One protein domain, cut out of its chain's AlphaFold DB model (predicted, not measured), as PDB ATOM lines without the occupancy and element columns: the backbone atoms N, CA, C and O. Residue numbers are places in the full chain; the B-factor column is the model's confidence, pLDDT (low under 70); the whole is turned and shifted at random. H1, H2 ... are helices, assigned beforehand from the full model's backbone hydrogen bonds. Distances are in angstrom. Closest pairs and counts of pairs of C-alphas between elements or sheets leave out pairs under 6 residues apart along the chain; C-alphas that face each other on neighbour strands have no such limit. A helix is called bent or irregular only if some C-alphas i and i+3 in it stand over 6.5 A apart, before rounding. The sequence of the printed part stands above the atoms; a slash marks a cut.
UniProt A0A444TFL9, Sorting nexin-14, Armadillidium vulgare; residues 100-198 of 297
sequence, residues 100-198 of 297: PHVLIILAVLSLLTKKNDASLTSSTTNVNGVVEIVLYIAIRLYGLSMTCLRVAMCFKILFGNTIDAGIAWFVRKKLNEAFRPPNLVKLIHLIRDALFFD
ATOM      1  N   PRO A 100      23.180 -21.607  22.871       63.59
ATOM      2  CA  PRO A 100      23.756 -20.844  23.983       63.59
ATOM      3  C   PRO A 100      24.300 -21.744  25.102       63.59
ATOM      4  O   PRO A 100      25.313 -21.429  25.717       63.59
ATOM      5  N   HIS A 101      23.694 -22.913  25.305       59.62
ATOM      6  CA  HIS A 101      24.140 -23.907  26.281       59.62
ATOM      7  C   HIS A 101      25.523 -24.497  25.965       59.62
ATOM      8  O   HIS A 101      26.307 -24.712  26.884       59.62
ATOM      9  N   VAL A 102      25.865 -24.703  24.689       68.50
ATOM     10  CA  VAL A 102      27.177 -25.238  24.284       68.50
ATOM     11  C   VAL A 102      28.266 -24.186  24.486       68.50
ATOM     12  O   VAL A 102      29.333 -24.509  24.999       68.50
ATOM     13  N   LEU A 103      27.982 -22.912  24.187       69.06
ATOM     14  CA  LEU A 103      28.897 -21.805  24.492       69.06
ATOM     15  C   LEU A 103      29.141 -21.651  25.993       69.06
ATOM     16  O   LEU A 103      30.275 -21.428  26.404       69.06
ATOM     17  N   ILE A 104      28.097 -21.793  26.810       67.94
ATOM     18  CA  ILE A 104      28.205 -21.732  28.270       67.94
ATOM     19  C   ILE A 104      29.061 -22.891  28.792       67.94
ATOM     20  O   ILE A 104      29.973 -22.665  29.583       67.94
ATOM     21  N   ILE A 105      28.814 -24.118  28.325       70.12
ATOM     22  CA  ILE A 105      29.588 -25.302  28.726       70.12
ATOM     23  C   ILE A 105      31.056 -25.154  28.308       70.12
ATOM     24  O   ILE A 105      31.948 -25.385  29.123       70.12
ATOM     25  N   LEU A 106      31.324 -24.694  27.082       67.00
ATOM     26  CA  LEU A 106      32.680 -24.425  26.598       67.00
ATOM     27  C   LEU A 106      33.360 -23.283  27.364       67.00
ATOM     28  O   LEU A 106      34.555 -23.375  27.640       67.00
ATOM     29  N   ALA A 107      32.630 -22.234  27.754       65.94
ATOM     30  CA  ALA A 107      33.159 -21.138  28.563       65.94
ATOM     31  C   ALA A 107      33.519 -21.605  29.981       65.94
ATOM     32  O   ALA A 107      34.604 -21.294  30.468       65.94
ATOM     33  N   VAL A 108      32.652 -22.402  30.613       67.62
ATOM     34  CA  VAL A 108      32.891 -23.010  31.931       67.62
ATOM     35  C   VAL A 108      34.088 -23.965  31.875       67.62
ATOM     36  O   VAL A 108      35.003 -23.839  32.686       67.62
ATOM     37  N   LEU A 109      34.163 -24.852  30.878       67.62
ATOM     38  CA  LEU A 109      35.311 -25.748  30.666       67.62
ATOM     39  C   LEU A 109      36.613 -24.978  30.389       67.62
ATOM     40  O   LEU A 109      37.665 -25.312  30.937       67.62
ATOM     41  N   SER A 110      36.553 -23.907  29.596       64.56
ATOM     42  CA  SER A 110      37.710 -23.046  29.320       64.56
ATOM     43  C   SER A 110      38.181 -22.299  30.573       64.56
ATOM     44  O   SER A 110      39.379 -22.135  30.777       64.56
ATOM     45  N   LEU A 111      37.271 -21.875  31.453       63.22
ATOM     46  CA  LEU A 111      37.604 -21.212  32.722       63.22
ATOM     47  C   LEU A 111      38.155 -22.176  33.774       63.22
ATOM     48  O   LEU A 111      39.034 -21.796  34.546       63.22
ATOM     49  N   LEU A 112      37.680 -23.423  33.792       61.09
ATOM     50  CA  LEU A 112      38.208 -24.465  34.672       61.09
ATOM     51  C   LEU A 112      39.628 -24.894  34.275       61.09
ATOM     52  O   LEU A 112      40.431 -25.225  35.149       61.09
ATOM     53  N   THR A 113      39.952 -24.843  32.979       61.47
ATOM     54  CA  THR A 113      41.264 -25.233  32.434       61.47
ATOM     55  C   THR A 113      42.280 -24.084  32.371       61.47
ATOM     56  O   THR A 113      43.486 -24.335  32.328       61.47
ATOM     57  N   LYS A 114      41.845 -22.816  32.417       58.19
ATOM     58  CA  LYS A 114      42.739 -21.650  32.305       58.19
ATOM     59  C   LYS A 114      43.537 -21.407  33.593       58.19
ATOM     60  O   LYS A 114      43.008 -20.989  34.618       58.19
ATOM     61  N   LYS A 115      44.855 -21.609  33.506       48.22
ATOM     62  CA  LYS A 115      45.845 -21.513  34.599       48.22
ATOM     63  C   LYS A 115      46.397 -20.089  34.844       48.22
ATOM     64  O   LYS A 115      47.453 -19.942  35.443       48.22
ATOM     65  N   ASN A 116      45.726 -19.032  34.368       54.69
ATOM     66  CA  ASN A 116      46.273 -17.662  34.407       54.69
ATOM     67  C   ASN A 116      45.606 -16.792  35.484       54.69
ATOM     68  O   ASN A 116      44.676 -16.029  35.205       54.69
ATOM     69  N   ASP A 117      46.156 -16.867  36.694       57.22
ATOM     70  CA  ASP A 117      45.669 -16.221  37.923       57.22
ATOM     71  C   ASP A 117      45.638 -14.675  37.850       57.22
ATOM     72  O   ASP A 117      44.759 -14.025  38.422       57.22
ATOM     73  N   ALA A 118      46.537 -14.065  37.067       55.06
ATOM     74  CA  ALA A 118      46.607 -12.609  36.885       55.06
ATOM     75  C   ALA A 118      45.506 -12.045  35.963       55.06
ATOM     76  O   ALA A 118      45.100 -10.889  36.088       55.06
ATOM     77  N   SER A 119      44.993 -12.856  35.032       56.72
ATOM     78  CA  SER A 119      43.929 -12.420  34.113       56.72
ATOM     79  C   SER A 119      42.552 -12.417  34.784       56.72
ATOM     80  O   SER A 119      41.705 -11.583  34.474       56.72
ATOM     81  N   LEU A 120      42.335 -13.318  35.748       58.66
ATOM     82  CA  LEU A 120      41.051 -13.484  36.427       58.66
ATOM     83  C   LEU A 120      40.783 -12.359  37.434       58.66
ATOM     84  O   LEU A 120      39.657 -11.888  37.558       58.66
ATOM     85  N   THR A 121      41.838 -11.894  38.101       57.19
ATOM     86  CA  THR A 121      41.799 -10.762  39.035       57.19
ATOM     87  C   THR A 121      41.696  -9.418  38.308       57.19
ATOM     88  O   THR A 121      40.916  -8.563  38.721       57.19
ATOM     89  N   SER A 122      42.393  -9.241  37.179       54.72
ATOM     90  CA  SER A 122      42.344  -8.003  36.378       54.72
ATOM     91  C   SER A 122      41.038  -7.798  35.603       54.72
ATOM     92  O   SER A 122      40.661  -6.659  35.347       54.72
ATOM     93  N   SER A 123      40.299  -8.866  35.292       54.28
ATOM     94  CA  SER A 123      39.003  -8.779  34.594       54.28
ATOM     95  C   SER A 123      37.875  -8.150  35.432       54.28
ATOM     96  O   SER A 123      36.783  -7.940  34.916       54.28
ATOM     97  N   THR A 124      38.108  -7.864  36.719       56.69
ATOM     98  CA  THR A 124      37.095  -7.342  37.661       56.69
ATOM     99  C   THR A 124      37.094  -5.814  37.803       56.69
ATOM    100  O   THR A 124      36.411  -5.284  38.671       56.69
ATOM    101  N   THR A 125      37.855  -5.087  36.979       52.69
ATOM    102  CA  THR A 125      38.015  -3.625  37.102       52.69
ATOM    103  C   THR A 125      36.859  -2.814  36.515       52.69
ATOM    104  O   THR A 125      36.636  -1.690  36.958       52.69
ATOM    105  N   ASN A 126      36.094  -3.374  35.574       55.75
ATOM    106  CA  ASN A 126      34.832  -2.795  35.117       55.75
ATOM    107  C   ASN A 126      33.698  -3.474  35.879       55.75
ATOM    108  O   ASN A 126      33.413  -4.642  35.627       55.75
ATOM    109  N   VAL A 127      33.106  -2.757  36.831       64.75
ATOM    110  CA  VAL A 127      32.068  -3.280  37.720       64.75
ATOM    111  C   VAL A 127      30.701  -2.808  37.223       64.75
ATOM    112  O   VAL A 127      30.279  -1.693  37.513       64.75
ATOM    113  N   ASN A 128      30.015  -3.660  36.468       66.44
ATOM    114  CA  ASN A 128      28.671  -3.462  35.931       66.44
ATOM    115  C   ASN A 128      27.729  -4.551  36.473       66.44
ATOM    116  O   ASN A 128      27.387  -5.509  35.783       66.44
ATOM    117  N   GLY A 129      27.288  -4.404  37.722       80.00
ATOM    118  CA  GLY A 129      26.280  -5.284  38.324       80.00
ATOM    119  C   GLY A 129      26.513  -5.544  39.807       80.00
ATOM    120  O   GLY A 129      27.621  -5.381  40.318       80.00
ATOM    121  N   VAL A 130      25.471  -5.975  40.518       83.25
ATOM    122  CA  VAL A 130      25.557  -6.241  41.961       83.25
ATOM    123  C   VAL A 130      26.418  -7.473  42.216       83.25
ATOM    124  O   VAL A 130      27.248  -7.471  43.124       83.25
ATOM    125  N   VAL A 131      26.282  -8.505  41.384       84.19
ATOM    126  CA  VAL A 131      27.106  -9.720  41.471       84.19
ATOM    127  C   VAL A 131      28.593  -9.400  41.295       84.19
ATOM    128  O   VAL A 131      29.432  -9.971  41.991       84.19
ATOM    129  N   GLU A 132      28.933  -8.465  40.409       83.62
ATOM    130  CA  GLU A 132      30.318  -8.043  40.182       83.62
ATOM    131  C   GLU A 132      30.880  -7.243  41.359       83.62
ATOM    132  O   GLU A 132      32.011  -7.498  41.770       83.62
ATOM    133  N   ILE A 133      30.077  -6.355  41.958       85.94
ATOM    134  CA  ILE A 133      30.439  -5.636  43.191       85.94
ATOM    135  C   ILE A 133      30.728  -6.634  44.315       85.94
ATOM    136  O   ILE A 133      31.768  -6.558  44.970       85.94
ATOM    137  N   VAL A 134      29.830  -7.601  44.529       85.62
ATOM    138  CA  VAL A 134      29.983  -8.614  45.582       85.62
ATOM    139  C   VAL A 134      31.232  -9.460  45.346       85.62
ATOM    140  O   VAL A 134      31.989  -9.708  46.285       85.62
ATOM    141  N   LEU A 135      31.489  -9.867  44.101       84.50
ATOM    142  CA  LEU A 135      32.681 -10.636  43.762       84.50
ATOM    143  C   LEU A 135      33.965  -9.820  43.970       84.50
ATOM    144  O   LEU A 135      34.931 -10.344  44.523       84.50
ATOM    145  N   TYR A 136      33.972  -8.540  43.593       84.38
ATOM    146  CA  TYR A 136      35.102  -7.639  43.815       84.38
ATOM    147  C   TYR A 136      35.426  -7.492  45.309       84.38
ATOM    148  O   TYR A 136      36.576  -7.669  45.714       84.38
ATOM    149  N   ILE A 137      34.407  -7.252  46.139       84.25
ATOM    150  CA  ILE A 137      34.530  -7.179  47.603       84.25
ATOM    151  C   ILE A 137      35.069  -8.504  48.154       84.25
ATOM    152  O   ILE A 137      36.005  -8.504  48.953       84.25
ATOM    153  N   ALA A 138      34.532  -9.639  47.702       82.44
ATOM    154  CA  ALA A 138      34.958 -10.956  48.164       82.44
ATOM    155  C   ALA A 138      36.429 -11.256  47.815       82.44
ATOM    156  O   ALA A 138      37.156 -11.817  48.634       82.44
ATOM    157  N   ILE A 139      36.901 -10.840  46.635       82.44
ATOM    158  CA  ILE A 139      38.306 -10.997  46.233       82.44
ATOM    159  C   ILE A 139      39.203 -10.052  47.037       82.44
ATOM    160  O   ILE A 139      40.242 -10.474  47.542       82.44
ATOM    161  N   ARG A 140      38.812  -8.776  47.149       80.31
ATOM    162  CA  ARG A 140      39.662  -7.719  47.707       80.31
ATOM    163  C   ARG A 140      39.768  -7.766  49.227       80.31
ATOM    164  O   ARG A 140      40.830  -7.440  49.744       80.31
ATOM    165  N   LEU A 141      38.690  -8.130  49.920       79.69
ATOM    166  CA  LEU A 141      38.628  -8.092  51.382       79.69
ATOM    167  C   LEU A 141      38.830  -9.461  52.026       79.69
ATOM    168  O   LEU A 141      39.491  -9.544  53.050       79.69
ATOM    169  N   TYR A 142      38.292 -10.529  51.435       75.12
ATOM    170  CA  TYR A 142      38.246 -11.841  52.091       75.12
ATOM    171  C   TYR A 142      39.282 -12.846  51.577       75.12
ATOM    172  O   TYR A 142      39.407 -13.924  52.155       75.12
ATOM    173  N   GLY A 143      40.019 -12.525  50.506       69.69
ATOM    174  CA  GLY A 143      41.072 -13.396  49.977       69.69
ATOM    175  C   GLY A 143      40.550 -14.785  49.594       69.69
ATOM    176  O   GLY A 143      40.909 -15.788  50.209       69.69
ATOM    177  N   LEU A 144      39.668 -14.842  48.591       73.56
ATOM    178  CA  LEU A 144      39.108 -16.093  48.066       73.56
ATOM    179  C   LEU A 144      40.203 -17.062  47.596       73.56
ATOM    180  O   LEU A 144      41.154 -16.668  46.916       73.56
ATOM    181  N   SER A 145      40.025 -18.353  47.886       76.44
ATOM    182  CA  SER A 145      40.887 -19.395  47.323       76.44
ATOM    183  C   SER A 145      40.725 -19.471  45.799       76.44
ATOM    184  O   SER A 145      39.650 -19.212  45.252       76.44
ATOM    185  N   MET A 146      41.790 -19.849  45.084       74.19
ATOM    186  CA  MET A 146      41.787 -19.845  43.614       74.19
ATOM    187  C   MET A 146      40.725 -20.784  43.017       74.19
ATOM    188  O   MET A 146      40.108 -20.479  41.997       74.19
ATOM    189  N   THR A 147      40.466 -21.920  43.665       74.31
ATOM    190  CA  THR A 147      39.405 -22.860  43.275       74.31
ATOM    191  C   THR A 147      38.020 -22.260  43.482       74.31
ATOM    192  O   THR A 147      37.187 -22.330  42.579       74.31
ATOM    193  N   CYS A 148      37.785 -21.600  44.620       77.75
ATOM    194  CA  CYS A 148      36.536 -20.893  44.876       77.75
ATOM    195  C   CYS A 148      36.306 -19.771  43.859       77.75
ATOM    196  O   CYS A 148      35.197 -19.614  43.354       77.75
ATOM    197  N   LEU A 149      37.351 -19.018  43.510       80.88
ATOM    198  CA  LEU A 149      37.261 -17.949  42.522       80.88
ATOM    199  C   LEU A 149      36.850 -18.478  41.138       80.88
ATOM    200  O   LEU A 149      35.985 -17.891  40.488       80.88
ATOM    201  N   ARG A 150      37.404 -19.618  40.696       79.81
ATOM    202  CA  ARG A 150      37.004 -20.260  39.428       79.81
ATOM    203  C   ARG A 150      35.537 -20.683  39.439       79.81
ATOM    204  O   ARG A 150      34.822 -20.417  38.475       79.81
ATOM    205  N   VAL A 151      35.079 -21.291  40.535       81.12
ATOM    206  CA  VAL A 151      33.671 -21.680  40.705       81.12
ATOM    207  C   VAL A 151      32.763 -20.447  40.707       81.12
ATOM    208  O   VAL A 151      31.760 -20.435  39.999       81.12
ATOM    209  N   ALA A 152      33.140 -19.384  41.421       82.12
ATOM    210  CA  ALA A 152      32.387 -18.132  41.474       82.12
ATOM    211  C   ALA A 152      32.283 -17.453  40.098       82.12
ATOM    212  O   ALA A 152      31.226 -16.941  39.741       82.12
ATOM    213  N   MET A 153      33.343 -17.505  39.287       81.50
ATOM    214  CA  MET A 153      33.330 -16.976  37.918       81.50
ATOM    215  C   MET A 153      32.451 -17.807  36.978       81.50
ATOM    216  O   MET A 153      31.704 -17.240  36.180       81.50
ATOM    217  N   CYS A 154      32.462 -19.137  37.108       81.00
ATOM    218  CA  CYS A 154      31.528 -20.000  36.377       81.00
ATOM    219  C   CYS A 154      30.077 -19.705  36.779       81.00
ATOM    220  O   CYS A 154      29.203 -19.562  35.924       81.00
ATOM    221  N   PHE A 155      29.831 -19.545  38.079       84.12
ATOM    222  CA  PHE A 155      28.522 -19.198  38.619       84.12
ATOM    223  C   PHE A 155      28.040 -17.826  38.132       84.12
ATOM    224  O   PHE A 155      26.887 -17.698  37.732       84.12
ATOM    225  N   LYS A 156      28.923 -16.819  38.080       83.38
ATOM    226  CA  LYS A 156      28.622 -15.494  37.517       83.38
ATOM    227  C   LYS A 156      28.128 -15.599  36.073       83.38
ATOM    228  O   LYS A 156      27.134 -14.977  35.729       83.38
ATOM    229  N   ILE A 157      28.796 -16.377  35.227       82.75
ATOM    230  CA  ILE A 157      28.405 -16.503  33.811       82.75
ATOM    231  C   ILE A 157      27.048 -17.199  33.672       82.75
ATOM    232  O   ILE A 157      26.243 -16.820  32.827       82.75
ATOM    233  N   LEU A 158      26.788 -18.198  34.516       82.25
ATOM    234  CA  LEU A 158      25.554 -18.981  34.487       82.25
ATOM    235  C   LEU A 158      24.348 -18.229  35.065       82.25
ATOM    236  O   LEU A 158      23.259 -18.279  34.500       82.25
ATOM    237  N   PHE A 159      24.534 -17.552  36.197       84.69
ATOM    238  CA  PHE A 159      23.442 -17.018  37.013       84.69
ATOM    239  C   PHE A 159      23.510 -15.511  37.240       84.69
ATOM    240  O   PHE A 159      22.551 -14.957  37.768       84.69
ATOM    241  N   GLY A 160      24.592 -14.834  36.844       84.62
ATOM    242  CA  GLY A 160      24.834 -13.419  37.144       84.62
ATOM    243  C   GLY A 160      23.658 -12.531  36.758       84.62
ATOM    244  O   GLY A 160      23.070 -11.891  37.622       84.62
ATOM    245  N   ASN A 161      23.215 -12.613  35.502       86.00
ATOM    246  CA  ASN A 161      22.087 -11.816  35.010       86.00
ATOM    247  C   ASN A 161      20.772 -12.122  35.747       86.00
ATOM    248  O   ASN A 161      19.977 -11.220  36.004       86.00
ATOM    249  N   THR A 162      20.534 -13.388  36.099       89.00
ATOM    250  CA  THR A 162      19.337 -13.807  36.843       89.00
ATOM    251  C   THR A 162      19.361 -13.264  38.269       89.00
ATOM    252  O   THR A 162      18.338 -12.807  38.776       89.00
ATOM    253  N   ILE A 163      20.529 -13.284  38.911       88.50
ATOM    254  CA  ILE A 163      20.719 -12.773  40.267       88.50
ATOM    255  C   ILE A 163      20.617 -11.253  40.276       88.50
ATOM    256  O   ILE A 163      19.882 -10.721  41.099       88.50
ATOM    257  N   ASP A 164      21.263 -10.554  39.343       88.12
ATOM    258  CA  ASP A 164      21.172  -9.096  39.235       88.12
ATOM    259  C   ASP A 164      19.723  -8.647  38.998       88.12
ATOM    260  O   ASP A 164      19.224  -7.752  39.686       88.12
ATOM    261  N   ALA A 165      18.991  -9.320  38.103       88.81
ATOM    262  CA  ALA A 165      17.571  -9.050  37.886       88.81
ATOM    263  C   ALA A 165      16.717  -9.362  39.128       88.81
ATOM    264  O   ALA A 165      15.813  -8.591  39.469       88.81
ATOM    265  N   GLY A 166      17.010 -10.466  39.822       90.69
ATOM    266  CA  GLY A 166      16.334 -10.871  41.053       90.69
ATOM    267  C   GLY A 166      16.557  -9.886  42.200       90.69
ATOM    268  O   GLY A 166      15.600  -9.493  42.866       90.69
ATOM    269  N   ILE A 167      17.794  -9.421  42.389       90.31
ATOM    270  CA  ILE A 167      18.149  -8.396  43.375       90.31
ATOM    271  C   ILE A 167      17.467  -7.078  43.015       90.31
ATOM    272  O   ILE A 167      16.832  -6.475  43.875       90.31
ATOM    273  N   ALA A 168      17.514  -6.654  41.752       88.88
ATOM    274  CA  ALA A 168      16.839  -5.436  41.315       88.88
ATOM    275  C   ALA A 168      15.323  -5.507  41.563       88.88
ATOM    276  O   ALA A 168      14.714  -4.544  42.028       88.88
ATOM    277  N   TRP A 169      14.696  -6.657  41.300       92.94
ATOM    278  CA  TRP A 169      13.290  -6.887  41.632       92.94
ATOM    279  C   TRP A 169      13.036  -6.841  43.144       92.94
ATOM    280  O   TRP A 169      12.090  -6.183  43.579       92.94
ATOM    281  N   PHE A 170      13.885  -7.484  43.943       91.69
ATOM    282  CA  PHE A 170      13.761  -7.505  45.397       91.69
ATOM    283  C   PHE A 170      13.885  -6.102  46.000       91.69
ATOM    284  O   PHE A 170      13.039  -5.699  46.799       91.69
ATOM    285  N   VAL A 171      14.893  -5.339  45.570       89.88
ATOM    286  CA  VAL A 171      15.117  -3.953  45.989       89.88
ATOM    287  C   VAL A 171      13.919  -3.091  45.610       89.88
ATOM    288  O   VAL A 171      13.367  -2.425  46.479       89.88
ATOM    289  N   ARG A 172      13.423  -3.175  44.368       89.00
ATOM    290  CA  ARG A 172      12.206  -2.453  43.951       89.00
ATOM    291  C   ARG A 172      10.993  -2.813  44.804       89.00
ATOM    292  O   ARG A 172      10.265  -1.926  45.238       89.00
ATOM    293  N   LYS A 173      10.778  -4.102  45.078       90.56
ATOM    294  CA  LYS A 173       9.666  -4.565  45.918       90.56
ATOM    295  C   LYS A 173       9.768  -3.998  47.335       90.56
ATOM    296  O   LYS A 173       8.767  -3.533  47.873       90.56
ATOM    297  N   LYS A 174      10.965  -4.023  47.927       88.19
ATOM    298  CA  LYS A 174      11.207  -3.502  49.276       88.19
ATOM    299  C   LYS A 174      11.112  -1.985  49.352       88.19
ATOM    300  O   LYS A 174      10.519  -1.486  50.301       88.19
ATOM    301  N   LEU A 175      11.602  -1.273  48.343       86.12
ATOM    302  CA  LEU A 175      11.419   0.172  48.224       86.12
ATOM    303  C   LEU A 175       9.934   0.520  48.135       86.12
ATOM    304  O   LEU A 175       9.465   1.358  48.890       86.12
ATOM    305  N   ASN A 176       9.166  -0.176  47.297       86.88
ATOM    306  CA  ASN A 176       7.735   0.090  47.162       86.88
ATOM    307  C   ASN A 176       6.956  -0.192  48.464       86.88
ATOM    308  O   ASN A 176       5.994   0.492  48.797       86.88
ATOM    309  N   GLU A 177       7.388  -1.188  49.242       85.31
ATOM    310  CA  GLU A 177       6.844  -1.459  50.575       85.31
ATOM    311  C   GLU A 177       7.231  -0.373  51.598       85.31
ATOM    312  O   GLU A 177       6.394   0.052  52.402       85.31
ATOM    313  N   ALA A 178       8.474   0.110  51.544       80.44
ATOM    314  CA  ALA A 178       8.976   1.183  52.400       80.44
ATOM    315  C   ALA A 178       8.310   2.535  52.095       80.44
ATOM    316  O   ALA A 178       7.985   3.269  53.022       80.44
ATOM    317  N   PHE A 179       8.025   2.830  50.826       80.44
ATOM    318  CA  PHE A 179       7.371   4.066  50.380       80.44
ATOM    319  C   PHE A 179       5.839   4.005  50.383       80.44
ATOM    320  O   PHE A 179       5.177   4.883  49.832       80.44
ATOM    321  N   ARG A 180       5.236   3.005  51.037       83.81
ATOM    322  CA  ARG A 180       3.784   3.021  51.257       83.81
ATOM    323  C   ARG A 180       3.373   4.285  52.028       83.81
ATOM    324  O   ARG A 180       4.072   4.645  52.976       83.81
ATOM    325  N   PRO A 181       2.209   4.894  51.728       83.00
ATOM    326  CA  PRO A 181       1.751   6.125  52.381       83.00
ATOM    327  C   PRO A 181       1.890   6.157  53.919       83.00
ATOM    328  O   PRO A 181       2.445   7.125  54.434       83.00
ATOM    329  N   PRO A 182       1.504   5.110  54.686       81.50
ATOM    330  CA  PRO A 182       1.674   5.123  56.145       81.50
ATOM    331  C   PRO A 182       3.140   5.063  56.605       81.50
ATOM    332  O   PRO A 182       3.470   5.560  57.680       81.50
ATOM    333  N   ASN A 183       4.027   4.453  55.820       82.31
ATOM    334  CA  ASN A 183       5.454   4.384  56.129       82.31
ATOM    335  C   ASN A 183       6.170   5.686  55.752       82.31
ATOM    336  O   ASN A 183       7.110   6.079  56.436       82.31
ATOM    337  N   LEU A 184       5.675   6.391  54.733       84.06
ATOM    338  CA  LEU A 184       6.171   7.700  54.323       84.06
ATOM    339  C   LEU A 184       5.955   8.739  55.434       84.06
ATOM    340  O   LEU A 184       6.887   9.449  55.800       84.06
ATOM    341  N   VAL A 185       4.775   8.750  56.063       86.88
ATOM    342  CA  VAL A 185       4.495   9.610  57.230       86.88
ATOM    343  C   VAL A 185       5.460   9.314  58.383       86.88
ATOM    344  O   VAL A 185       6.044  10.232  58.955       86.88
ATOM    345  N   LYS A 186       5.702   8.031  58.690       86.50
ATOM    346  CA  LYS A 186       6.692   7.632  59.707       86.50
ATOM    347  C   LYS A 186       8.101   8.101  59.351       86.50
ATOM    348  O   LYS A 186       8.820   8.558  60.232       86.50
ATOM    349  N   LEU A 187       8.491   8.000  58.083       83.62
ATOM    350  CA  LEU A 187       9.802   8.440  57.613       83.62
ATOM    351  C   LEU A 187       9.964   9.959  57.742       83.62
ATOM    352  O   LEU A 187      10.995  10.408  58.230       83.62
ATOM    353  N   ILE A 188       8.941  10.742  57.384       85.19
ATOM    354  CA  ILE A 188       8.941  12.201  57.567       85.19
ATOM    355  C   ILE A 188       9.082  12.552  59.046       85.19
ATOM    356  O   ILE A 188       9.899  13.403  59.386       85.19
ATOM    357  N   HIS A 189       8.329  11.890  59.930       87.56
ATOM    358  CA  HIS A 189       8.470  12.108  61.367       87.56
ATOM    359  C   HIS A 189       9.873  11.757  61.856       87.56
ATOM    360  O   HIS A 189      10.465  12.566  62.548       87.56
ATOM    361  N   LEU A 190      10.457  10.634  61.428       84.81
ATOM    362  CA  LEU A 190      11.832  10.273  61.790       84.81
ATOM    363  C   LEU A 190      12.870  11.286  61.287       84.81
ATOM    364  O   LEU A 190      13.793  11.612  62.025       84.81
ATOM    365  N   ILE A 191      12.734  11.787  60.055       82.81
ATOM    366  CA  ILE A 191      13.642  12.802  59.494       82.81
ATOM    367  C   ILE A 191      13.489  14.123  60.246       82.81
ATOM    368  O   ILE A 191      14.486  14.718  60.645       82.81
ATOM    369  N   ARG A 192      12.248  14.569  60.473       85.25
ATOM    370  CA  ARG A 192      11.950  15.763  61.268       85.25
ATOM    371  C   ARG A 192      12.552  15.619  62.659       85.25
ATOM    372  O   ARG A 192      13.254  16.508  63.121       85.25
ATOM    373  N   ASP A 193      12.323  14.486  63.302       84.56
ATOM    374  CA  ASP A 193      12.773  14.285  64.664       84.56
ATOM    375  C   ASP A 193      14.309  14.199  64.735       84.56
ATOM    376  O   ASP A 193      14.897  14.723  65.671       84.56
ATOM    377  N   ALA A 194      14.977  13.648  63.716       79.25
ATOM    378  CA  ALA A 194      16.438  13.628  63.621       79.25
ATOM    379  C   ALA A 194      17.079  14.990  63.280       79.25
ATOM    380  O   ALA A 194      18.247  15.194  63.602       79.25
ATOM    381  N   LEU A 195      16.358  15.890  62.599       79.50
ATOM    382  CA  LEU A 195      16.841  17.230  62.238       79.50
ATOM    383  C   LEU A 195      16.579  18.274  63.329       79.50
ATOM    384  O   LEU A 195      17.393  19.176  63.503       79.50
ATOM    385  N   PHE A 196      15.439  18.181  64.021       81.31
ATOM    386  CA  PHE A 196      14.972  19.213  64.953       81.31
ATOM    387  C   PHE A 196      15.106  18.833  66.429       81.31
ATOM    388  O   PHE A 196      15.137  19.734  67.265       81.31
ATOM    389  N   PHE A 197      15.181  17.542  66.770       73.19
ATOM    390  CA  PHE A 197      15.394  17.114  68.149       73.19
ATOM    391  C   PHE A 197      16.802  16.552  68.316       73.19
ATOM    392  O   PHE A 197      17.209  15.612  67.630       73.19
ATOM    393  N   ASP A 198      17.545  17.114  69.269       63.56
ATOM    394  CA  ASP A 198      18.798  16.519  69.706       63.56
ATOM    395  C   ASP A 198      18.533  15.105  70.249       63.56
ATOM    396  O   ASP A 198      17.542  14.882  70.957       63.56
TER     397      ASP A 198
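What this domain is: This is residues 100 to 198 of the 297 residues of the protein "Sorting nexin-14" of Armadillidium vulgare (UniProt A0A444TFL9). One long helix, H4, is bent into an L: its first arm H4a runs between H1 and H3, three helices side by side in a head, while its second arm H4b turns away from them as a long arm. H5 makes another sharp turn at the far end of H4b and touches no helix, and short H2 is near the beginning of H4a. The printed part has 99 residues with five named helices in the order H1, H2, H3, H4, H5 and no named strand, and its class is all helix. It is extended, with a radius of gyration of the C-alphas of 20.2 A and spans of 60 by 32 by 19 A.

How they stand to each other: H4, residues 146 to 178, was assigned as one helix by its hydrogen bonds but is bent, with C-alphas 158 and 161 at 8.0 A. Its arms, H4a of residues 146 to 158 and H4b of residues 161 to 178, stand about perpendicular at 75 degrees. H1, residues 100 to 113, touches H4a at a shallow tilt of 9 degrees, opposite ways, and their closest C-alphas, of Val 108 and Cys 154, are 5.5 A apart. H3, residues 130 to 142, only just touches H4a, with 3 pairs of C-alphas within 8 A, the closest those of Val 131 and Lys 156 at 7.2 A. H3 and H4a form a helical hairpin at a shallow tilt of 5 degrees, opposite ways. H3 with residues 130 to 131 alone touches H4b with residues 163 to 167 alone, about perpendicular at 80 degrees, and the closest C-alphas, of Val 130 and Asp 164, are 5.9 A apart. H1 and H3 are apart. H2, residues 117 to 122, is close to H4a but not clearly touching, the closest C-alphas being those of Asp 117 and Met 146 at 7.8 A. H5, residues 181 to 196, is close to H4b but not clearly touching, about perpendicular at 77 degrees, and the closest C-alphas, of Ala 178 and Leu 184, are 7.4 A apart. In H1, H3, H4a, H4b and H5 every O i to N i+4 pair is within hydrogen-bond range, and in H2 1 of 2 is.

Where its parts are: H4b is 25.4 A from first to last C-alpha, H5 22.5 A, H1 19.9 A, H4a 18.6 A, H3 17.2 A and H2 9.0 A. H1 begins with C-alpha 100 at (23.756, -20.844, 23.983), H4b begins with C-alpha 161 at (22.087, -11.816, 35.010), and H5 ends with C-alpha 196 at (14.972, 19.213, 64.953).

The domain as a whole: The C-alphas farthest apart, of Val 102 and Asp 198, are 62.3 A apart. Residues 169 to 177 of H4, 180 to 186 and 188 to 198 stand free. The printed part has no cut and no long link. Mean pLDDT of the printed part is 76.7, with residues 100 to 104, 106 to 128, 143 and 198 under 70.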